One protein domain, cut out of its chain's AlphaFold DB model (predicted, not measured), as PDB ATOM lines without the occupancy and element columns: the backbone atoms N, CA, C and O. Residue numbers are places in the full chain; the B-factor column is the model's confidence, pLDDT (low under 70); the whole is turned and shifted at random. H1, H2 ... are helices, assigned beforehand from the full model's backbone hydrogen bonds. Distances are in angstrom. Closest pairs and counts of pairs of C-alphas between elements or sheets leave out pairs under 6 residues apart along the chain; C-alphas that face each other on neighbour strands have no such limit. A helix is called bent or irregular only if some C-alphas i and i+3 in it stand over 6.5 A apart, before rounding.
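What this domain is: This is residues 13 to 172 of the 184 residues of the protein "CG33061" of Drosophila busckii (UniProt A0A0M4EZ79). The long helix H8 runs along an elongated domain, with H4 and arm H9a side by side with it toward one end in a three-helix bundle. Nearer the other end H1 crosses H8 and packs with H3 and H6 in a crossed cluster; H7 and the loosely held H2 lie at that end, and arm H9b turns off to pack on H3. The 160 printed residues, all helix in class, hold nine named helices, H1 to H9 in chain order, and no named strand. The whole is compact, with a radius of gyration of the C-alphas of 16.8 A and spans of 56 by 34 by 28 A.

Where its parts are: H8, residues 110 to 139, is 42.8 A long from C-alpha 110 at (28.383, -3.407, -37.169). H1 is residues 14 to 35, 32.0 A from C-alpha 14 at (43.311, -17.422, -43.410); H2 is 38 to 47, H3 49 to 60, H4 62 to 71, H5 77 to 80, H6 82 to 97, 21.6 A, and H7 99 to 107, irregular, with C-alphas 100 and 103 8.2 A apart. H9, residues 144 to 172, was assigned as one helix by its hydrogen bonds but is bent, C-alphas 155 and 158 being 7.8 A apart; its arms are H9a, 144 to 155, and H9b, 158 to 172, itself irregular, with C-alphas 160 and 163 6.6 A apart.

How they stand to each other: H8 and H9a form a hairpin at a shallow tilt of 24 degrees, closest at the C-alphas of Ile 128 and Gly 151, 5.6 A. H4 touches H8, closest at C-alphas 67 and 131, 5.7 A, and H5, at C-alphas 64 and 78, 6.4 A. H1, the hub, touches H3, H6, H7 and H8, for instance H6 at C-alphas 25 and 92, 5.7 A. H3 and H9b touch at a shallow tilt of 9 degrees, opposite ways, closest at C-alphas 55 and 165, 5.6 A. H2 is close to but not clearly touching H1, with C-alphas 33 and 41 6.9 A apart. Every O i to N i+4 pair is within hydrogen-bond range in H1, H3, H4, H6 and H9a, against 3 of 6 in H2, 3 of 5 in H7, 25 of 26 in H8 and 9 of 11 in H9b; H5 is too short for such a pair.

The domain as a whole: The C-alphas farthest apart, of Gln 39 and His 142, are 56.8 A apart. The printed part has no cut, and its links are tight. Its mean pLDDT is 79.2, with residues 33 to 47, 99 to 100 and 157 to 172 under 70.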
ATOM      1  N   HIS A  13      46.394 -17.102 -39.798       77.19
ATOM      2  CA  HIS A  13      45.071 -17.649 -40.031       77.19
ATOM      3  C   HIS A  13      44.417 -16.975 -41.237       77.19
ATOM      4  O   HIS A  13      44.262 -15.757 -41.316       77.19
ATOM      5  N   PHE A  14      43.982 -17.813 -42.173       80.75
ATOM      6  CA  PHE A  14      43.311 -17.422 -43.410       80.75
ATOM      7  C   PHE A  14      42.145 -16.447 -43.178       80.75
ATOM      8  O   PHE A  14      41.977 -15.483 -43.917       80.75
ATOM      9  N   ILE A  15      41.387 -16.654 -42.096       81.31
ATOM     10  CA  ILE A  15      40.244 -15.815 -41.713       81.31
ATOM     11  C   ILE A  15      40.685 -14.386 -41.372       81.31
ATOM     12  O   ILE A  15      40.028 -13.438 -41.784       81.31
ATOM     13  N   PHE A  16      41.807 -14.213 -40.666       84.06
ATOM     14  CA  PHE A  16      42.312 -12.888 -40.287       84.06
ATOM     15  C   PHE A  16      42.794 -12.109 -41.515       84.06
ATOM     16  O   PHE A  16      42.479 -10.926 -41.644       84.06
ATOM     17  N   ARG A  17      43.472 -12.784 -42.457       83.75
ATOM     18  CA  ARG A  17      43.865 -12.193 -43.749       83.75
ATOM     19  C   ARG A  17      42.658 -11.768 -44.577       83.75
ATOM     20  O   ARG A  17      42.599 -10.624 -45.015       83.75
ATOM     21  N   LEU A  18      41.664 -12.648 -44.714       86.25
ATOM     22  CA  LEU A  18      40.403 -12.321 -45.384       86.25
ATOM     23  C   LEU A  18      39.732 -11.100 -44.750       86.25
ATOM     24  O   LEU A  18      39.316 -10.186 -45.456       86.25
ATOM     25  N   LEU A  19      39.634 -11.075 -43.419       86.75
ATOM     26  CA  LEU A  19      38.969  -9.998 -42.696       86.75
ATOM     27  C   LEU A  19      39.682  -8.660 -42.906       86.75
ATOM     28  O   LEU A  19      39.020  -7.657 -43.161       86.75
ATOM     29  N   HIS A  20      41.015  -8.662 -42.866       86.62
ATOM     30  CA  HIS A  20      41.836  -7.489 -43.151       86.62
ATOM     31  C   HIS A  20      41.634  -6.994 -44.592       86.62
ATOM     32  O   HIS A  20      41.266  -5.837 -44.788       86.62
ATOM     33  N   TYR A  21      41.761  -7.859 -45.603       89.19
ATOM     34  CA  TYR A  21      41.596  -7.456 -47.007       89.19
ATOM     35  C   TYR A  21      40.186  -6.941 -47.306       89.19
ATOM     36  O   TYR A  21      40.021  -5.932 -48.000       89.19
ATOM     37  N   CYS A  22      39.171  -7.590 -46.731       87.38
ATOM     38  CA  CYS A  22      37.786  -7.152 -46.828       87.38
ATOM     39  C   CYS A  22      37.554  -5.806 -46.127       87.38
ATOM     40  O   CYS A  22      36.825  -4.966 -46.650       87.38
ATOM     41  N   HIS A  23      38.182  -5.569 -44.973       87.12
ATOM     42  CA  HIS A  23      38.092  -4.294 -44.264       87.12
ATOM     43  C   HIS A  23      38.655  -3.141 -45.095       87.12
ATOM     44  O   HIS A  23      37.978  -2.129 -45.268       87.12
ATOM     45  N   ILE A  24      39.851  -3.316 -45.664       86.25
ATOM     46  CA  ILE A  24      40.501  -2.299 -46.497       86.25
ATOM     47  C   ILE A  24      39.698  -2.038 -47.781       86.25
ATOM     48  O   ILE A  24      39.505  -0.886 -48.171       86.25
ATOM     49  N   ALA A  25      39.154  -3.081 -48.415       86.31
ATOM     50  CA  ALA A  25      38.265  -2.932 -49.571       86.31
ATOM     51  C   ALA A  25      36.967  -2.185 -49.218       86.31
ATOM     52  O   ALA A  25      36.513  -1.341 -49.993       86.31
ATOM     53  N   LEU A  26      36.382  -2.461 -48.048       84.38
ATOM     54  CA  LEU A  26      35.193  -1.766 -47.560       84.38
ATOM     55  C   LEU A  26      35.487  -0.289 -47.276       84.38
ATOM     56  O   LEU A  26      34.727   0.567 -47.717       84.38
ATOM     57  N   GLN A  27      36.600   0.014 -46.601       82.81
ATOM     58  CA  GLN A  27      37.039   1.387 -46.346       82.81
ATOM     59  C   GLN A  27      37.272   2.154 -47.651       82.81
ATOM     60  O   GLN A  27      36.787   3.273 -47.797       82.81
ATOM     61  N   LEU A  28      37.945   1.539 -48.630       82.00
ATOM     62  CA  LEU A  28      38.150   2.133 -49.952       82.00
ATOM     63  C   LEU A  28      36.814   2.443 -50.640       82.00
ATOM     64  O   LEU A  28      36.640   3.515 -51.221       82.00
ATOM     65  N   ARG A  29      35.852   1.521 -50.561       79.25
ATOM     66  CA  ARG A  29      34.519   1.710 -51.137       79.25
ATOM     67  C   ARG A  29      33.719   2.800 -50.413       79.25
ATOM     68  O   ARG A  29      33.066   3.596 -51.085       79.25
ATOM     69  N   ASP A  30      33.792   2.870 -49.085       77.88
ATOM     70  CA  ASP A  30      33.152   3.914 -48.272       77.88
ATOM     71  C   ASP A  30      33.732   5.307 -48.600       77.88
ATOM     72  O   ASP A  30      32.976   6.261 -48.804       77.88
ATOM     73  N   GLU A  31      35.054   5.421 -48.756       76.25
ATOM     74  CA  GLU A  31      35.751   6.653 -49.165       76.25
ATOM     75  C   GLU A  31      35.326   7.136 -50.560       76.25
ATOM     76  O   GLU A  31      35.087   8.326 -50.783       76.25
ATOM     77  N   LEU A  32      35.203   6.210 -51.514       73.31
ATOM     78  CA  LEU A  32      34.723   6.508 -52.865       73.31
ATOM     79  C   LEU A  32      33.242   6.894 -52.868       73.31
ATOM     80  O   LEU A  32      32.837   7.804 -53.597       73.31
ATOM     81  N   ALA A  33      32.432   6.246 -52.028       69.12
ATOM     82  CA  ALA A  33      31.034   6.597 -51.847       69.12
ATOM     83  C   ALA A  33      30.888   8.015 -51.269       69.12
ATOM     84  O   ALA A  33      30.077   8.789 -51.777       69.12
ATOM     85  N   GLY A  34      31.691   8.394 -50.272       65.06
ATOM     86  CA  GLY A  34      31.684   9.747 -49.704       65.06
ATOM     87  C   GLY A  34      32.049  10.849 -50.708       65.06
ATOM     88  O   GLY A  34      31.557  11.968 -50.591       65.06
ATOM     89  N   LYS A  35      32.864  10.532 -51.724       61.88
ATOM     90  CA  LYS A  35      33.398  11.501 -52.702       61.88
ATOM     91  C   LYS A  35      32.607  11.593 -54.013       61.88
ATOM     92  O   LYS A  35      32.725  12.595 -54.714       61.88
ATOM     93  N   ALA A  36      31.811  10.582 -54.368       59.06
ATOM     94  CA  ALA A  36      31.081  10.532 -55.638       59.06
ATOM     95  C   ALA A  36      29.551  10.567 -55.457       59.06
ATOM     96  O   ALA A  36      28.978   9.794 -54.682       59.06
ATOM     97  N   THR A  37      28.872  11.403 -56.254       57.00
ATOM     98  CA  THR A  37      27.411  11.367 -56.433       57.00
ATOM     99  C   THR A  37      26.964   9.976 -56.911       57.00
ATOM    100  O   THR A  37      27.685   9.343 -57.687       57.00
ATOM    101  N   PRO A  38      25.779   9.479 -56.498       56.25
ATOM    102  CA  PRO A  38      25.336   8.104 -56.762       56.25
ATOM    103  C   PRO A  38      25.369   7.721 -58.252       56.25
ATOM    104  O   PRO A  38      25.791   6.616 -58.581       56.25
ATOM    105  N   GLN A  39      25.059   8.664 -59.149       51.94
ATOM    106  CA  GLN A  39      25.126   8.489 -60.608       51.94
ATOM    107  C   GLN A  39      26.553   8.195 -61.127       51.94
ATOM    108  O   GLN A  39      26.731   7.432 -62.070       51.94
ATOM    109  N   ARG A  40      27.588   8.787 -60.509       56.88
ATOM    110  CA  ARG A  40      29.002   8.630 -60.907       56.88
ATOM    111  C   ARG A  40      29.666   7.390 -60.307       56.88
ATOM    112  O   ARG A  40      30.667   6.930 -60.851       56.88
ATOM    113  N   ARG A  41      29.108   6.825 -59.228       59.72
ATOM    114  CA  ARG A  41      29.644   5.622 -58.563       59.72
ATOM    115  C   ARG A  41      29.648   4.411 -59.496       59.72
ATOM    116  O   ARG A  41      30.666   3.744 -59.618       59.72
ATOM    117  N   HIS A  42      28.534   4.171 -60.189       56.72
ATOM    118  CA  HIS A  42      28.385   2.998 -61.053       56.72
ATOM    119  C   HIS A  42      29.273   3.075 -62.306       56.72
ATOM    120  O   HIS A  42      29.909   2.093 -62.677       56.72
ATOM    121  N   SER A  43      29.399   4.267 -62.903       56.44
ATOM    122  CA  SER A  43      30.309   4.495 -64.034       56.44
ATOM    123  C   SER A  43      31.784   4.337 -63.652       56.44
ATOM    124  O   SER A  43      32.566   3.863 -64.469       56.44
ATOM    125  N   TYR A  44      32.187   4.708 -62.431       61.00
ATOM    126  CA  TYR A  44      33.596   4.679 -62.018       61.00
ATOM    127  C   TYR A  44      34.143   3.257 -61.856       61.00
ATOM    128  O   TYR A  44      35.214   2.959 -62.386       61.00
ATOM    129  N   TYR A  45      33.386   2.367 -61.203       64.94
ATOM    130  CA  TYR A  45      33.782   0.960 -61.057       64.94
ATOM    131  C   TYR A  45      34.007   0.288 -62.416       64.94
ATOM    132  O   TYR A  45      34.929  -0.505 -62.569       64.94
ATOM    133  N   GLN A  46      33.215   0.668 -63.421       62.72
ATOM    134  CA  GLN A  46      33.266   0.084 -64.760       62.72
ATOM    135  C   GLN A  46      34.321   0.722 -65.677       62.72
ATOM    136  O   GLN A  46      34.813   0.058 -66.584       62.72
ATOM    137  N   SER A  47      34.690   1.989 -65.456       65.50
ATOM    138  CA  SER A  47      35.570   2.723 -66.381       65.50
ATOM    139  C   SER A  47      37.059   2.428 -66.173       65.50
ATOM    140  O   SER A  47      37.830   2.446 -67.130       65.50
ATOM    141  N   GLN A  48      37.490   2.201 -64.926       72.62
ATOM    142  CA  GLN A  48      38.910   2.040 -64.571       72.62
ATOM    143  C   GLN A  48      39.098   0.983 -63.455       72.62
ATOM    144  O   GLN A  48      39.606   1.302 -62.375       72.62
ATOM    145  N   PRO A  49      38.718  -0.292 -63.679       80.19
ATOM    146  CA  PRO A  49      38.825  -1.344 -62.661       80.19
ATOM    147  C   PRO A  49      40.272  -1.590 -62.215       80.19
ATOM    148  O   PRO A  49      40.516  -1.888 -61.049       80.19
ATOM    149  N   PHE A  50      41.239  -1.403 -63.118       81.50
ATOM    150  CA  PHE A  50      42.659  -1.603 -62.830       81.50
ATOM    151  C   PHE A  50      43.208  -0.596 -61.811       81.50
ATOM    152  O   PHE A  50      43.923  -0.984 -60.893       81.50
ATOM    153  N   ALA A  51      42.846   0.684 -61.925       80.38
ATOM    154  CA  ALA A  51      43.310   1.709 -60.991       80.38
ATOM    155  C   ALA A  51      42.742   1.495 -59.579       80.38
ATOM    156  O   ALA A  51      43.445   1.666 -58.583       80.38
ATOM    157  N   LEU A  52      41.479   1.074 -59.498       82.31
ATOM    158  CA  LEU A  52      40.813   0.707 -58.249       82.31
ATOM    159  C   LEU A  52      41.456  -0.506 -57.581       82.31
ATOM    160  O   LEU A  52      41.741  -0.470 -56.385       82.31
ATOM    161  N   TRP A  53      41.700  -1.555 -58.364       87.56
ATOM    162  CA  TRP A  53      42.383  -2.759 -57.909       87.56
ATOM    163  C   TRP A  53      43.794  -2.441 -57.405       87.56
ATOM    164  O   TRP A  53      44.149  -2.803 -56.285       87.56
ATOM    165  N   LEU A  54      44.568  -1.677 -58.182       85.88
ATOM    166  CA  LEU A  54      45.920  -1.273 -57.805       85.88
ATOM    167  C   LEU A  54      45.916  -0.436 -56.522       85.88
ATOM    168  O   LEU A  54      46.763  -0.634 -55.659       85.88
ATOM    169  N   THR A  55      44.947   0.469 -56.367       84.81
ATOM    170  CA  THR A  55      44.802   1.282 -55.151       84.81
ATOM    171  C   THR A  55      44.489   0.426 -53.926       84.81
ATOM    172  O   THR A  55      45.065   0.646 -52.862       84.81
ATOM    173  N   HIS A  56      43.601  -0.562 -54.060       87.69
ATOM    174  CA  HIS A  56      43.279  -1.495 -52.977       87.69
ATOM    175  C   HIS A  56      44.490  -2.335 -52.561       87.69
ATOM    176  O   HIS A  56      44.768  -2.475 -51.368       87.69
ATOM    177  N   LEU A  57      45.236  -2.832 -53.542       88.19
ATOM    178  CA  LEU A  57      46.453  -3.605 -53.336       88.19
ATOM    179  C   LEU A  57      47.548  -2.747 -52.676       88.19
ATOM    180  O   LEU A  57      48.107  -3.157 -51.661       88.19
ATOM    181  N   LEU A  58      47.773  -1.520 -53.154       85.25
ATOM    182  CA  LEU A  58      48.690  -0.556 -52.532       85.25
ATOM    183  C   LEU A  58      48.309  -0.239 -51.085       85.25
ATOM    184  O   LEU A  58      49.188  -0.157 -50.238       85.25
ATOM    185  N   LEU A  59      47.018  -0.065 -50.787       84.75
ATOM    186  CA  LEU A  59      46.554   0.261 -49.437       84.75
ATOM    187  C   LEU A  59      46.699  -0.927 -48.478       84.75
ATOM    188  O   LEU A  59      47.021  -0.740 -47.309       84.75
ATOM    189  N   THR A  60      46.493  -2.143 -48.983       87.50
ATOM    190  CA  THR A  60      46.614  -3.385 -48.212       87.50
ATOM    191  C   THR A  60      48.075  -3.706 -47.886       87.50
ATOM    192  O   THR A  60      48.387  -4.047 -46.750       87.50
ATOM    193  N   TYR A  61      48.981  -3.559 -48.857       86.50
ATOM    194  CA  TYR A  61      50.415  -3.834 -48.684       86.50
ATOM    195  C   TYR A  61      51.236  -2.592 -48.302       86.50
ATOM    196  O   TYR A  61      52.458  -2.665 -48.214       86.50
ATOM    197  N   ALA A  62      50.581  -1.457 -48.044       85.50
ATOM    198  CA  ALA A  62      51.200  -0.167 -47.737       85.50
ATOM    199  C   ALA A  62      52.286  -0.267 -46.660       85.50
ATOM    200  O   ALA A  62      53.389   0.251 -46.830       85.50
ATOM    201  N   ALA A  63      51.965  -0.941 -45.555       83.12
ATOM    202  CA  ALA A  63      52.863  -1.056 -44.420       83.12
ATOM    203  C   ALA A  63      54.091  -1.915 -44.765       83.12
ATOM    204  O   ALA A  63      55.209  -1.463 -44.541       83.12
ATOM    205  N   ASP A  64      53.908  -3.086 -45.383       85.44
ATOM    206  CA  ASP A  64      55.013  -3.966 -45.795       85.44
ATOM    207  C   ASP A  64      55.915  -3.320 -46.864       85.44
ATOM    208  O   ASP A  64      57.139  -3.420 -46.792       85.44
ATOM    209  N   MET A  65      55.340  -2.585 -47.823       87.69
ATOM    210  CA  MET A  65      56.127  -1.822 -48.800       87.69
ATOM    211  C   MET A  65      56.980  -0.753 -48.107       87.69
ATOM    212  O   MET A  65      58.147  -0.576 -48.448       87.69
ATOM    213  N   LEU A  66      56.415  -0.053 -47.119       85.69
ATOM    214  CA  LEU A  66      57.098   1.008 -46.384       85.69
ATOM    215  C   LEU A  66      58.235   0.463 -45.506       85.69
ATOM    216  O   LEU A  66      59.287   1.098 -45.439       85.69
ATOM    217  N   VAL A  67      58.057  -0.724 -44.905       86.31
ATOM    218  CA  VAL A  67      59.133  -1.468 -44.215       86.31
ATOM    219  C   VAL A  67      60.308  -1.673 -45.170       86.31
ATOM    220  O   VAL A  67      61.434  -1.284 -44.863       86.31
ATOM    221  N   ASN A  68      60.037  -2.235 -46.350       87.50
ATOM    222  CA  ASN A  68      61.078  -2.574 -47.314       87.50
ATOM    223  C   ASN A  68      61.789  -1.337 -47.865       87.50
ATOM    224  O   ASN A  68      63.015  -1.332 -47.936       87.50
ATOM    225  N   VAL A  69      61.051  -0.267 -48.188       87.12
ATOM    226  CA  VAL A  69      61.645   1.012 -48.619       87.12
ATOM    227  C   VAL A  69      62.591   1.555 -47.554       87.12
ATOM    228  O   VAL A  69      63.695   1.989 -47.878       87.12
ATOM    229  N   LEU A  70      62.176   1.528 -46.288       84.88
ATOM    230  CA  LEU A  70      62.952   2.111 -45.201       84.88
ATOM    231  C   LEU A  70      64.218   1.306 -44.880       84.88
ATOM    232  O   LEU A  70      65.224   1.885 -44.483       84.88
ATOM    233  N   LEU A  71      64.185  -0.008 -45.106       84.00
ATOM    234  CA  LEU A  71      65.336  -0.906 -44.976       84.00
ATOM    235  C   LEU A  71      66.243  -0.915 -46.220       84.00
ATOM    236  O   LEU A  71      67.299  -1.543 -46.194       84.00
ATOM    237  N   GLY A  72      65.846  -0.247 -47.310       82.56
ATOM    238  CA  GLY A  72      66.562  -0.282 -48.589       82.56
ATOM    239  C   GLY A  72      66.416  -1.605 -49.355       82.56
ATOM    240  O   GLY A  72      67.213  -1.882 -50.250       82.56
ATOM    241  N   ALA A  73      65.418  -2.421 -49.005       83.25
ATOM    242  CA  ALA A  73      65.044  -3.645 -49.708       83.25
ATOM    243  C   ALA A  73      64.061  -3.355 -50.855       83.25
ATOM    244  O   ALA A  73      63.604  -2.223 -51.050       83.25
ATOM    245  N   LEU A  74      63.716  -4.377 -51.642       84.44
ATOM    246  CA  LEU A  74      62.832  -4.186 -52.785       84.44
ATOM    247  C   LEU A  74      61.393  -3.911 -52.296       84.44
ATOM    248  O   LEU A  74      60.794  -4.750 -51.621       84.44
ATOM    249  N   PRO A  75      60.763  -2.780 -52.663       78.88
ATOM    250  CA  PRO A  75      59.410  -2.466 -52.198       78.88
ATOM    251  C   PRO A  75      58.349  -3.443 -52.716       78.88
ATOM    252  O   PRO A  75      57.260  -3.510 -52.159       78.88
ATOM    253  N   LEU A  76      58.647  -4.198 -53.777       79.25
ATOM    254  CA  LEU A  76      57.731  -5.167 -54.382       79.25
ATOM    255  C   LEU A  76      57.842  -6.582 -53.800       79.25
ATOM    256  O   LEU A  76      57.093  -7.461 -54.219       79.25
ATOM    257  N   GLU A  77      58.725  -6.819 -52.829       79.81
ATOM    258  CA  GLU A  77      58.839  -8.117 -52.152       79.81
ATOM    259  C   GLU A  77      57.509  -8.667 -51.596       79.81
ATOM    260  O   GLU A  77      57.219  -9.836 -51.864       79.81
ATOM    261  N   PRO A  78      56.633  -7.881 -50.925       74.19
ATOM    262  CA  PRO A  78      55.339  -8.397 -50.465       74.19
ATOM    263  C   PRO A  78      54.437  -8.865 -51.616       74.19
ATOM    264  O   PRO A  78      53.615  -9.764 -51.430       74.19
ATOM    265  N   LEU A  79      54.632  -8.315 -52.818       77.38
ATOM    266  CA  LEU A  79      53.875  -8.653 -54.020       77.38
ATOM    267  C   LEU A  79      54.336  -9.940 -54.704       77.38
ATOM    268  O   LEU A  79      53.619 -10.475 -55.547       77.38
ATOM    269  N   SER A  80      55.497 -10.473 -54.319       81.38
ATOM    270  CA  SER A  80      55.982 -11.760 -54.820       81.38
ATOM    271  C   SER A  80      55.108 -12.936 -54.358       81.38
ATOM    272  O   SER A  80      55.165 -14.015 -54.951       81.38
ATOM    273  N   ASN A  81      54.286 -12.749 -53.320       83.62
ATOM    274  CA  ASN A  81      53.375 -13.772 -52.812       83.62
ATOM    275  C   ASN A  81      52.092 -13.825 -53.648       83.62
ATOM    276  O   ASN A  81      51.033 -13.352 -53.236       83.62
ATOM    277  N   ALA A  82      52.182 -14.468 -54.815       85.81
ATOM    278  CA  ALA A  82      51.047 -14.715 -55.704       85.81
ATOM    279  C   ALA A  82      49.766 -15.221 -54.995       85.81
ATOM    280  O   ALA A  82      48.701 -14.678 -55.296       85.81
ATOM    281  N   PRO A  83      49.800 -16.191 -54.052       86.38
ATOM    282  CA  PRO A  83      48.573 -16.654 -53.400       86.38
ATOM    283  C   PRO A  83      47.890 -15.572 -52.550       86.38
ATOM    284  O   PRO A  83      46.665 -15.464 -52.583       86.38
ATOM    285  N   ASP A  84      48.652 -14.744 -51.831       85.81
ATOM    286  CA  ASP A  84      48.088 -13.664 -51.012       85.81
ATOM    287  C   ASP A  84      47.538 -12.532 -51.885       85.81
ATOM    288  O   ASP A  84      46.443 -12.028 -51.632       85.81
ATOM    289  N   VAL A  85      48.244 -12.191 -52.969       88.00
ATOM    290  CA  VAL A  85      47.794 -11.180 -53.938       88.00
ATOM    291  C   VAL A  85      46.510 -11.625 -54.639       88.00
ATOM    292  O   VAL A  85      45.583 -10.825 -54.801       88.00
ATOM    293  N   LEU A  86      46.409 -12.904 -55.019       88.75
ATOM    294  CA  LEU A  86      45.185 -13.474 -55.582       88.75
ATOM    295  C   LEU A  86      44.031 -13.394 -54.583       88.75
ATOM    296  O   LEU A  86      42.938 -12.967 -54.946       88.75
ATOM    297  N   LEU A  87      44.272 -13.740 -53.319       88.69
ATOM    298  CA  LEU A  87      43.250 -13.700 -52.277       88.69
ATOM    299  C   LEU A  87      42.762 -12.273 -52.000       88.69
ATOM    300  O   LEU A  87      41.557 -12.032 -51.944       88.69
ATOM    301  N   CYS A  88      43.688 -11.319 -51.917       89.88
ATOM    302  CA  CYS A  88      43.399  -9.892 -51.816       89.88
ATOM    303  C   CYS A  88      42.531  -9.410 -52.995       89.88
ATOM    304  O   CYS A  88      41.502  -8.757 -52.799       89.88
ATOM    305  N   SER A  89      42.879  -9.828 -54.215       89.31
ATOM    306  CA  SER A  89      42.139  -9.504 -55.441       89.31
ATOM    307  C   SER A  89      40.735 -10.119 -55.469       89.31
ATOM    308  O   SER A  89      39.790  -9.466 -55.909       89.31
ATOM    309  N   ILE A  90      40.574 -11.350 -54.973       89.19
ATOM    310  CA  ILE A  90      39.268 -12.016 -54.850       89.19
ATOM    311  C   ILE A  90      38.387 -11.264 -53.847       89.19
ATOM    312  O   ILE A  90      37.236 -10.967 -54.159       89.19
ATOM    313  N   CYS A  91      38.916 -10.903 -52.673       88.06
ATOM    314  CA  CYS A  91      38.197 -10.098 -51.679       88.06
ATOM    315  C   CYS A  91      37.726  -8.762 -52.261       88.06
ATOM    316  O   CYS A  91      36.568  -8.378 -52.084       88.06
ATOM    317  N   TRP A  92      38.610  -8.074 -52.986       87.94
ATOM    318  CA  TRP A  92      38.276  -6.841 -53.689       87.94
ATOM    319  C   TRP A  92      37.152  -7.052 -54.703       87.94
ATOM    320  O   TRP A  92      36.156  -6.330 -54.678       87.94
ATOM    321  N   TYR A  93      37.270  -8.075 -55.551       86.50
ATOM    322  CA  TYR A  93      36.270  -8.370 -56.571       86.50
ATOM    323  C   TYR A  93      34.900  -8.673 -55.951       86.50
ATOM    324  O   TYR A  93      33.894  -8.117 -56.384       86.50
ATOM    325  N   LEU A  94      34.861  -9.478 -54.884       85.12
ATOM    326  CA  LEU A  94      33.629  -9.783 -54.155       85.12
ATOM    327  C   LEU A  94      32.985  -8.519 -53.570       85.12
ATOM    328  O   LEU A  94      31.773  -8.356 -53.650       85.12
ATOM    329  N   ILE A  95      33.766  -7.593 -53.014       82.81
ATOM    330  CA  ILE A  95      33.212  -6.374 -52.410       82.81
ATOM    331  C   ILE A  95      32.749  -5.366 -53.460       82.81
ATOM    332  O   ILE A  95      31.773  -4.663 -53.212       82.81
ATOM    333  N   PHE A  96      33.408  -5.266 -54.612       77.88
ATOM    334  CA  PHE A  96      33.053  -4.285 -55.643       77.88
ATOM    335  C   PHE A  96      32.000  -4.792 -56.639       77.88
ATOM    336  O   PHE A  96      31.195  -3.992 -57.110       77.88
ATOM    337  N   TYR A  97      31.972  -6.097 -56.936       78.62
ATOM    338  CA  TYR A  97      31.158  -6.687 -58.009       78.62
ATOM    339  C   TYR A  97      30.149  -7.747 -57.541       78.62
ATOM    340  O   TYR A  97      29.507  -8.372 -58.386       78.62
ATOM    341  N   SER A  98      29.970  -7.976 -56.229       76.06
ATOM    342  CA  SER A  98      28.974  -8.947 -55.740       76.06
ATOM    343  C   SER A  98      27.575  -8.644 -56.299       76.06
ATOM    344  O   SER A  98      27.073  -7.531 -56.101       76.06
ATOM    345  N   PRO A  99      26.884  -9.634 -56.900       61.78
ATOM    346  CA  PRO A  99      25.497  -9.467 -57.314       61.78
ATOM    347  C   PRO A  99      24.634  -9.143 -56.082       61.78
ATOM    348  O   PRO A  99      24.862  -9.685 -54.999       61.78
ATOM    349  N   TYR A 100      23.684  -8.214 -56.231       61.03
ATOM    350  CA  TYR A 100      22.789  -7.716 -55.168       61.03
ATOM    351  C   TYR A 100      23.442  -7.021 -53.961       61.03
ATOM    352  O   TYR A 100      22.758  -6.757 -52.976       61.03
ATOM    353  N   ASP A 101      24.737  -6.698 -54.012       71.00
ATOM    354  CA  ASP A 101      25.437  -5.989 -52.929       71.00
ATOM    355  C   ASP A 101      25.363  -6.696 -51.555       71.00
ATOM    356  O   ASP A 101      25.634  -6.095 -50.515       71.00
ATOM    357  N   MET A 102      25.015  -7.991 -51.528       70.62
ATOM    358  CA  MET A 102      24.805  -8.763 -50.296       70.62
ATOM    359  C   MET A 102      26.085  -8.870 -49.466       70.62
ATOM    360  O   MET A 102      26.049  -8.707 -48.248       70.62
ATOM    361  N   VAL A 103      27.227  -9.095 -50.124       73.31
ATOM    362  CA  VAL A 103      28.539  -9.172 -49.463       73.31
ATOM    363  C   VAL A 103      28.923  -7.825 -48.855       73.31
ATOM    364  O   VAL A 103      29.437  -7.773 -47.741       73.31
ATOM    365  N   HIS A 104      28.627  -6.721 -49.541       72.62
ATOM    366  CA  HIS A 104      28.873  -5.384 -49.013       72.62
ATOM    367  C   HIS A 104      27.933  -5.044 -47.857       72.62
ATOM    368  O   HIS A 104      28.388  -4.519 -46.845       72.62
ATOM    369  N   ALA A 105      26.644  -5.377 -47.965       73.94
ATOM    370  CA  ALA A 105      25.677  -5.194 -46.888       73.94
ATOM    371  C   ALA A 105      26.085  -5.984 -45.635       73.94
ATOM    372  O   ALA A 105      26.041  -5.443 -44.531       73.94
ATOM    373  N   LEU A 106      26.567  -7.221 -45.811       74.88
ATOM    374  CA  LEU A 106      27.097  -8.054 -44.734       74.88
ATOM    375  C   LEU A 106      28.383  -7.463 -44.134       74.88
ATOM    376  O   LEU A 106      28.486  -7.336 -42.916       74.88
ATOM    377  N   ALA A 107      29.338  -7.040 -44.964       75.25
ATOM    378  CA  ALA A 107      30.584  -6.418 -44.509       75.25
ATOM    379  C   ALA A 107      30.351  -5.060 -43.821       75.25
ATOM    380  O   ALA A 107      31.102  -4.659 -42.935       75.25
ATOM    381  N   ARG A 108      29.281  -4.349 -44.184       75.62
ATOM    382  CA  ARG A 108      28.894  -3.078 -43.563       75.62
ATOM    383  C   ARG A 108      28.178  -3.261 -42.223       75.62
ATOM    384  O   ARG A 108      28.011  -2.279 -41.495       75.62
ATOM    385  N   THR A 109      27.780  -4.483 -41.861       82.88
ATOM    386  CA  THR A 109      27.198  -4.742 -40.539       82.88
ATOM    387  C   THR A 109      28.160  -4.324 -39.429       82.88
ATOM    388  O   THR A 109      29.382  -4.465 -39.530       82.88
ATOM    389  N   LEU A 110      27.596  -3.812 -38.332       78.88
ATOM    390  CA  LEU A 110      28.383  -3.407 -37.169       78.88
ATOM    391  C   LEU A 110      29.197  -4.577 -36.607       78.88
ATOM    392  O   LEU A 110      30.339  -4.370 -36.218       78.88
ATOM    393  N   GLY A 111      28.656  -5.799 -36.640       81.69
ATOM    394  CA  GLY A 111      29.362  -7.002 -36.198       81.69
ATOM    395  C   GLY A 111      30.643  -7.258 -36.992       81.69
ATOM    396  O   GLY A 111      31.703  -7.443 -36.400       81.69
ATOM    397  N   PHE A 112      30.581  -7.184 -38.325       83.56
ATOM    398  CA  PHE A 112      31.778  -7.336 -39.151       83.56
ATOM    399  C   PHE A 112      32.801  -6.236 -38.863       83.56
ATOM    400  O   PHE A 112      33.976  -6.530 -38.666       83.56
ATOM    401  N   ARG A 113      32.369  -4.971 -38.782       82.00
ATOM    402  CA  ARG A 113      33.266  -3.844 -38.481       82.00
ATOM    403  C   ARG A 113      33.926  -3.970 -37.105       82.00
ATOM    404  O   ARG A 113      35.119  -3.708 -36.993       82.00
ATOM    405  N   LEU A 114      33.176  -4.406 -36.093       84.69
ATOM    406  CA  LEU A 114      33.671  -4.632 -34.732       84.69
ATOM    407  C   LEU A 114      34.691  -5.768 -34.656       84.69
ATOM    408  O   LEU A 114      35.595  -5.693 -33.835       84.69
ATOM    409  N   LEU A 115      34.575  -6.792 -35.501       85.44
ATOM    410  CA  LEU A 115      35.566  -7.868 -35.591       85.44
ATOM    411  C   LEU A 115      36.771  -7.465 -36.450       85.44
ATOM    412  O   LEU A 115      37.910  -7.781 -36.123       85.44
ATOM    413  N   ALA A 116      36.534  -6.743 -37.542       84.12
ATOM    414  CA  ALA A 116      37.565  -6.365 -38.498       84.12
ATOM    415  C   ALA A 116      38.509  -5.277 -37.973       84.12
ATOM    416  O   ALA A 116      39.708  -5.336 -38.233       84.12
ATOM    417  N   ALA A 117      37.995  -4.315 -37.204       83.38
ATOM    418  CA  ALA A 117      38.796  -3.246 -36.611       83.38
ATOM    419  C   ALA A 117      39.935  -3.753 -35.694       83.38
ATOM    420  O   ALA A 117      41.085  -3.380 -35.938       83.38
ATOM    421  N   PRO A 118      39.692  -4.619 -34.687       85.31
ATOM    422  CA  PRO A 118      40.762  -5.142 -33.842       85.31
ATOM    423  C   PRO A 118      41.718  -6.041 -34.626       85.31
ATOM    424  O   PRO A 118      42.920  -5.985 -34.393       85.31
ATOM    425  N   VAL A 119      41.227  -6.817 -35.599       85.50
ATOM    426  CA  VAL A 119      42.095  -7.621 -36.474       85.50
ATOM    427  C   VAL A 119      43.045  -6.741 -37.277       85.50
ATOM    428  O   VAL A 119      44.236  -7.036 -37.348       85.50
ATOM    429  N   ASN A 120      42.551  -5.633 -37.831       83.31
ATOM    430  CA  ASN A 120      43.383  -4.673 -38.541       83.31
ATOM    431  C   ASN A 120      44.438  -4.042 -37.620       83.31
ATOM    432  O   ASN A 120      45.607  -3.975 -37.990       83.31
ATOM    433  N   ALA A 121      44.042  -3.637 -36.411       84.69
ATOM    434  CA  ALA A 121      44.960  -3.076 -35.423       84.69
ATOM    435  C   ALA A 121      46.052  -4.081 -35.013       84.69
ATOM    436  O   ALA A 121      47.228  -3.729 -34.956       84.69
ATOM    437  N   ILE A 122      45.688  -5.349 -34.792       86.19
ATOM    438  CA  ILE A 122      46.647  -6.423 -34.498       86.19
ATOM    439  C   ILE A 122      47.597  -6.626 -35.681       86.19
ATOM    440  O   ILE A 122      48.806  -6.689 -35.480       86.19
ATOM    441  N   ASN A 123      47.084  -6.685 -36.914       83.81
ATOM    442  CA  ASN A 123      47.927  -6.845 -38.100       83.81
ATOM    443  C   ASN A 123      48.940  -5.697 -38.227       83.81
ATOM    444  O   ASN A 123      50.121  -5.933 -38.470       83.81
ATOM    445  N   GLN A 124      48.499  -4.463 -37.969       83.44
ATOM    446  CA  GLN A 124      49.361  -3.286 -37.968       83.44
ATOM    447  C   GLN A 124      50.457  -3.376 -36.896       83.44
ATOM    448  O   GLN A 124      51.625  -3.148 -37.203       83.44
ATOM    449  N   LEU A 125      50.122  -3.785 -35.668       86.69
ATOM    450  CA  LEU A 125      51.112  -4.009 -34.606       86.69
ATOM    451  C   LEU A 125      52.140  -5.082 -34.984       86.69
ATOM    452  O   LEU A 125      53.323  -4.933 -34.692       86.69
ATOM    453  N   LEU A 126      51.713  -6.144 -35.664       86.12
ATOM    454  CA  LEU A 126      52.602  -7.223 -36.091       86.12
ATOM    455  C   LEU A 126      53.507  -6.819 -37.255       86.12
ATOM    456  O   LEU A 126      54.631  -7.310 -37.352       86.12
ATOM    457  N   VAL A 127      53.059  -5.928 -38.141       84.44
ATOM    458  CA  VAL A 127      53.938  -5.324 -39.152       84.44
ATOM    459  C   VAL A 127      54.968  -4.406 -38.487       84.44
ATOM    460  O   VAL A 127      56.141  -4.481 -38.838       84.44
ATOM    461  N   ILE A 128      54.572  -3.613 -37.483       88.62
ATOM    462  CA  ILE A 128      55.499  -2.765 -36.713       88.62
ATOM    463  C   ILE A 128      56.551  -3.618 -35.993       88.62
ATOM    464  O   ILE A 128      57.739  -3.335 -36.111       88.62
ATOM    465  N   ASP A 129      56.140  -4.678 -35.292       88.31
ATOM    466  CA  ASP A 129      57.058  -5.583 -34.584       88.31
ATOM    467  C   ASP A 129      58.057  -6.244 -35.546       88.31
ATOM    468  O   ASP A 129      59.260  -6.260 -35.284       88.31
ATOM    469  N   ARG A 130      57.580  -6.719 -36.706       86.56
ATOM    470  CA  ARG A 130      58.446  -7.271 -37.759       86.56
ATOM    471  C   ARG A 130      59.403  -6.223 -38.327       86.56
ATOM    472  O   ARG A 130      60.587  -6.508 -38.463       86.56
ATOM    473  N   GLY A 131      58.924  -5.011 -38.601       86.75
ATOM    474  CA  GLY A 131      59.755  -3.922 -39.114       86.75
ATOM    475  C   GLY A 131      60.830  -3.471 -38.122       86.75
ATOM    476  O   GLY A 131      61.974  -3.269 -38.514       86.75
ATOM    477  N   ILE A 132      60.499  -3.385 -36.831       88.88
ATOM    478  CA  ILE A 132      61.451  -3.099 -35.745       88.88
ATOM    479  C   ILE A 132      62.496  -4.212 -35.636       88.88
ATOM    480  O   ILE A 132      63.686  -3.929 -35.489       88.88
ATOM    481  N   TYR A 133      62.065  -5.473 -35.729       88.06
ATOM    482  CA  TYR A 133      62.960  -6.624 -35.688       88.06
ATOM    483  C   TYR A 133      63.956  -6.615 -36.857       88.06
ATOM    484  O   TYR A 133      65.162  -6.731 -36.631       88.06
ATOM    485  N   GLU A 134      63.482  -6.408 -38.088       86.12
ATOM    486  CA  GLU A 134      64.352  -6.334 -39.267       86.12
ATOM    487  C   GLU A 134      65.247  -5.083 -39.251       86.12
ATOM    488  O   GLU A 134      66.441  -5.178 -39.537       86.12
ATOM    489  N   ALA A 135      64.742  -3.931 -38.799       86.62
ATOM    490  CA  ALA A 135      65.560  -2.732 -38.604       86.62
ATOM    491  C   ALA A 135      66.675  -2.957 -37.575       86.62
ATOM    492  O   ALA A 135      67.807  -2.523 -37.788       86.62
ATOM    493  N   GLY A 136      66.396  -3.683 -36.490       86.25
ATOM    494  CA  GLY A 136      67.403  -4.056 -35.498       86.25
ATOM    495  C   GLY A 136      68.490  -4.981 -36.052       86.25
ATOM    496  O   GLY A 136      69.637  -4.905 -35.605       86.25
ATOM    497  N   ARG A 137      68.161  -5.822 -37.042       85.56
ATOM    498  CA  ARG A 137      69.134  -6.675 -37.742       85.56
ATOM    499  C   ARG A 137      70.011  -5.883 -38.709       85.56
ATOM    500  O   ARG A 137      71.207  -6.147 -38.764       85.56
ATOM    501  N   VAL A 138      69.435  -4.925 -39.439       86.56
ATOM    502  CA  VAL A 138      70.151  -4.129 -40.454       86.56
ATOM    503  C   VAL A 138      71.008  -3.025 -39.828       86.56
ATOM    504  O   VAL A 138      72.181  -2.895 -40.170       86.56
ATOM    505  N   TYR A 139      70.457  -2.242 -38.895       82.31
ATOM    506  CA  TYR A 139      71.152  -1.097 -38.284       82.31
ATOM    507  C   TYR A 139      71.959  -1.457 -37.027       82.31
ATOM    508  O   TYR A 139      72.752  -0.647 -36.545       82.31
ATOM    509  N   GLY A 140      71.781  -2.670 -36.500       80.50
ATOM    510  CA  GLY A 140      72.393  -3.129 -35.257       80.50
ATOM    511  C   GLY A 140      71.594  -2.714 -34.018       80.50
ATOM    512  O   GLY A 140      71.022  -1.628 -33.943       80.50
ATOM    513  N   GLN A 141      71.580  -3.578 -33.000       73.88
ATOM    514  CA  GLN A 141      70.693  -3.433 -31.833       73.88
ATOM    515  C   GLN A 141      70.930  -2.172 -30.984       73.88
ATOM    516  O   GLN A 141      70.061  -1.778 -30.214       73.88
ATOM    517  N   HIS A 142      72.082  -1.518 -31.136       73.69
ATOM    518  CA  HIS A 142      72.434  -0.299 -30.404       73.69
ATOM    519  C   HIS A 142      71.921   0.980 -31.089       73.69
ATOM    520  O   HIS A 142      71.924   2.052 -30.483       73.69
ATOM    521  N   ALA A 143      71.458   0.891 -32.339       80.62
ATOM    522  CA  ALA A 143      70.947   2.021 -33.103       80.62
ATOM    523  C   ALA A 143      69.451   2.250 -32.805       80.62
ATOM    524  O   ALA A 143      68.577   1.980 -33.624       80.62
ATOM    525  N   ILE A 144      69.149   2.769 -31.613       83.88
ATOM    526  CA  ILE A 144      67.767   2.970 -31.131       83.88
ATOM    527  C   ILE A 144      67.002   3.988 -31.996       83.88
ATOM    528  O   ILE A 144      65.813   3.814 -32.253       83.88
ATOM    529  N   LEU A 145      67.683   5.035 -32.475       88.12
ATOM    530  CA  LEU A 145      67.076   6.106 -33.275       88.12
ATOM    531  C   LEU A 145      66.443   5.611 -34.590       88.12
ATOM    532  O   LEU A 145      65.252   5.858 -34.776       88.12
ATOM    533  N   PRO A 146      67.154   4.907 -35.496       85.12
ATOM    534  CA  PRO A 146      66.544   4.414 -36.732       85.12
ATOM    535  C   PRO A 146      65.431   3.398 -36.470       85.12
ATOM    536  O   PRO A 146      64.409   3.443 -37.144       85.12
ATOM    537  N   ILE A 147      65.566   2.544 -35.450       87.19
ATOM    538  CA  ILE A 147      64.525   1.576 -35.075       87.19
ATOM    539  C   ILE A 147      63.242   2.293 -34.621       87.19
ATOM    540  O   ILE A 147      62.141   1.913 -35.021       87.19
ATOM    541  N   LEU A 148      63.372   3.359 -33.824       89.69
ATOM    542  CA  LEU A 148      62.237   4.170 -33.387       89.69
ATOM    543  C   LEU A 148      61.568   4.890 -34.566       89.69
ATOM    544  O   LEU A 148      60.343   4.909 -34.652       89.69
ATOM    545  N   VAL A 149      62.360   5.454 -35.483       89.00
ATOM    546  CA  VAL A 149      61.854   6.109 -36.701       89.00
ATOM    547  C   VAL A 149      61.110   5.112 -37.593       89.00
ATOM    548  O   VAL A 149      60.031   5.421 -38.091       89.00
ATOM    549  N   VAL A 150      61.628   3.892 -37.745       88.62
ATOM    550  CA  VAL A 150      60.933   2.812 -38.460       88.62
ATOM    551  C   VAL A 150      59.603   2.493 -37.787       88.62
ATOM    552  O   VAL A 150      58.567   2.508 -38.447       88.62
ATOM    553  N   GLY A 151      59.593   2.282 -36.470       88.06
ATOM    554  CA  GLY A 151      58.368   1.980 -35.732       88.06
ATOM    555  C   GLY A 151      57.286   3.061 -35.864       88.06
ATOM    556  O   GLY A 151      56.117   2.733 -36.072       88.06
ATOM    557  N   THR A 152      57.654   4.345 -35.796       88.38
ATOM    558  CA  THR A 152      56.692   5.458 -35.919       88.38
ATOM    559  C   THR A 152      56.143   5.599 -37.336       88.38
ATOM    560  O   THR A 152      54.934   5.766 -37.507       88.38
ATOM    561  N   ILE A 153      57.000   5.470 -38.354       87.56
ATOM    562  CA  ILE A 153      56.593   5.512 -39.762       87.56
ATOM    563  C   ILE A 153      55.634   4.356 -40.076       87.56
ATOM    564  O   ILE A 153      54.593   4.578 -40.690       87.56
ATOM    565  N   LEU A 154      55.923   3.143 -39.598       85.75
ATOM    566  CA  LEU A 154      55.051   1.976 -39.785       85.75
ATOM    567  C   LEU A 154      53.734   2.090 -39.018       85.75
ATOM    568  O   LEU A 154      52.682   1.716 -39.539       85.75
ATOM    569  N   GLY A 155      53.763   2.686 -37.823       82.31
ATOM    570  CA  GLY A 155      52.561   3.055 -37.077       82.31
ATOM    571  C   GLY A 155      51.661   4.036 -37.831       82.31
ATOM    572  O   GLY A 155      50.443   3.961 -37.709       82.31
ATOM    573  N   SER A 156      52.235   4.904 -38.663       80.81
ATOM    574  CA  SER A 156      51.503   5.880 -39.480       80.81
ATOM    575  C   SER A 156      51.269   5.429 -40.935       80.81
ATOM    576  O   SER A 156      50.551   6.097 -41.676       80.81
ATOM    577  N   GLY A 157      51.826   4.293 -41.367       66.88
ATOM    578  CA  GLY A 157      51.946   3.925 -42.785       66.88
ATOM    579  C   GLY A 157      50.629   3.888 -43.570       66.88
ATOM    580  O   GLY A 157      50.593   4.292 -44.732       66.88
ATOM    581  N   ALA A 158      49.525   3.496 -42.927       61.44
ATOM    582  CA  ALA A 158      48.200   3.533 -43.543       61.44
ATOM    583  C   ALA A 158      47.736   4.969 -43.858       61.44
ATOM    584  O   ALA A 158      47.136   5.202 -44.902       61.44
ATOM    585  N   GLU A 159      48.046   5.948 -43.003       66.75
ATOM    586  CA  GLU A 159      47.721   7.362 -43.229       66.75
ATOM    587  C   GLU A 159      48.629   8.001 -44.285       66.75
ATOM    588  O   GLU A 159      48.177   8.843 -45.059       66.75
ATOM    589  N   LEU A 160      49.891   7.568 -44.370       64.50
ATOM    590  CA  LEU A 160      50.856   8.092 -45.341       64.50
ATOM    591  C   LEU A 160      50.548   7.666 -46.782       64.50
ATOM    592  O   LEU A 160      50.799   8.436 -47.711       64.50
ATOM    593  N   LEU A 161      49.965   6.479 -46.991       65.75
ATOM    594  CA  LEU A 161      49.573   6.015 -48.327       65.75
ATOM    595  C   LEU A 161      48.160   6.435 -48.754       65.75
ATOM    596  O   LEU A 161      47.880   6.427 -49.952       65.75
ATOM    597  N   LYS A 162      47.291   6.893 -47.842       68.62
ATOM    598  CA  LYS A 162      45.993   7.500 -48.202       68.62
ATOM    599  C   LYS A 162      46.092   8.663 -49.200       68.62
ATOM    600  O   LYS A 162      45.308   8.655 -50.149       68.62
ATOM    601  N   PRO A 163      47.006   9.647 -49.073       66.62
ATOM    602  CA  PRO A 163      47.147  10.705 -50.074       66.62
ATOM    603  C   PRO A 163      47.666  10.176 -51.416       66.62
ATOM    604  O   PRO A 163      47.235  10.662 -52.458       66.62
ATOM    605  N   VAL A 164      48.524   9.150 -51.422       67.50
ATOM    606  CA  VAL A 164      49.003   8.502 -52.658       67.50
ATOM    607  C   VAL A 164      47.860   7.764 -53.356       67.50
ATOM    608  O   VAL A 164      47.635   7.959 -54.548       67.50
ATOM    609  N   ALA A 165      47.079   6.989 -52.603       67.75
ATOM    610  CA  ALA A 165      45.859   6.342 -53.073       67.75
ATOM    611  C   ALA A 165      44.844   7.369 -53.600       67.75
ATOM    612  O   ALA A 165      44.277   7.199 -54.678       67.75
ATOM    613  N   ALA A 166      44.660   8.480 -52.882       67.19
ATOM    614  CA  ALA A 166      43.788   9.569 -53.298       67.19
ATOM    615  C   ALA A 166      44.278  10.241 -54.585       67.19
ATOM    616  O   ALA A 166      43.454  10.554 -55.435       67.19
ATOM    617  N   LEU A 167      45.588  10.428 -54.773       67.56
ATOM    618  CA  LEU A 167      46.157  10.924 -56.028       67.56
ATOM    619  C   LEU A 167      45.941   9.940 -57.178       67.56
ATOM    620  O   LEU A 167      45.625  10.377 -58.278       67.56
ATOM    621  N   LEU A 168      46.064   8.636 -56.936       67.44
ATOM    622  CA  LEU A 168      45.841   7.598 -57.946       67.44
ATOM    623  C   LEU A 168      44.376   7.592 -58.411       67.44
ATOM    624  O   LEU A 168      44.092   7.589 -59.610       67.44
ATOM    625  N   ILE A 169      43.445   7.724 -57.463       66.44
ATOM    626  CA  ILE A 169      42.010   7.885 -57.725       66.44
ATOM    627  C   ILE A 169      41.713   9.227 -58.417       66.44
ATOM    628  O   ILE A 169      40.952   9.259 -59.380       66.44
ATOM    629  N   ASN A 170      42.324  10.332 -57.975       63.75
ATOM    630  CA  ASN A 170      42.087  11.682 -58.504       63.75
ATOM    631  C   ASN A 170      42.660  11.856 -59.923       63.75
ATOM    632  O   ASN A 170      42.005  12.418 -60.797       63.75
ATOM    633  N   ARG A 171      43.829  11.269 -60.213       56.25
ATOM    634  CA  ARG A 171      44.368  11.162 -61.580       56.25
ATOM    635  C   ARG A 171      43.403  10.427 -62.512       56.25
ATOM    636  O   ARG A 171      43.282  10.825 -63.663       56.25
ATOM    637  N   CYS A 172      42.661   9.441 -62.009       51.88
ATOM    638  CA  CYS A 172      41.586   8.789 -62.764       51.88
ATOM    639  C   CYS A 172      40.297   9.629 -62.856       51.88
ATOM    640  O   CYS A 172      39.444   9.336 -63.690       51.88
TER     641      CYS A 172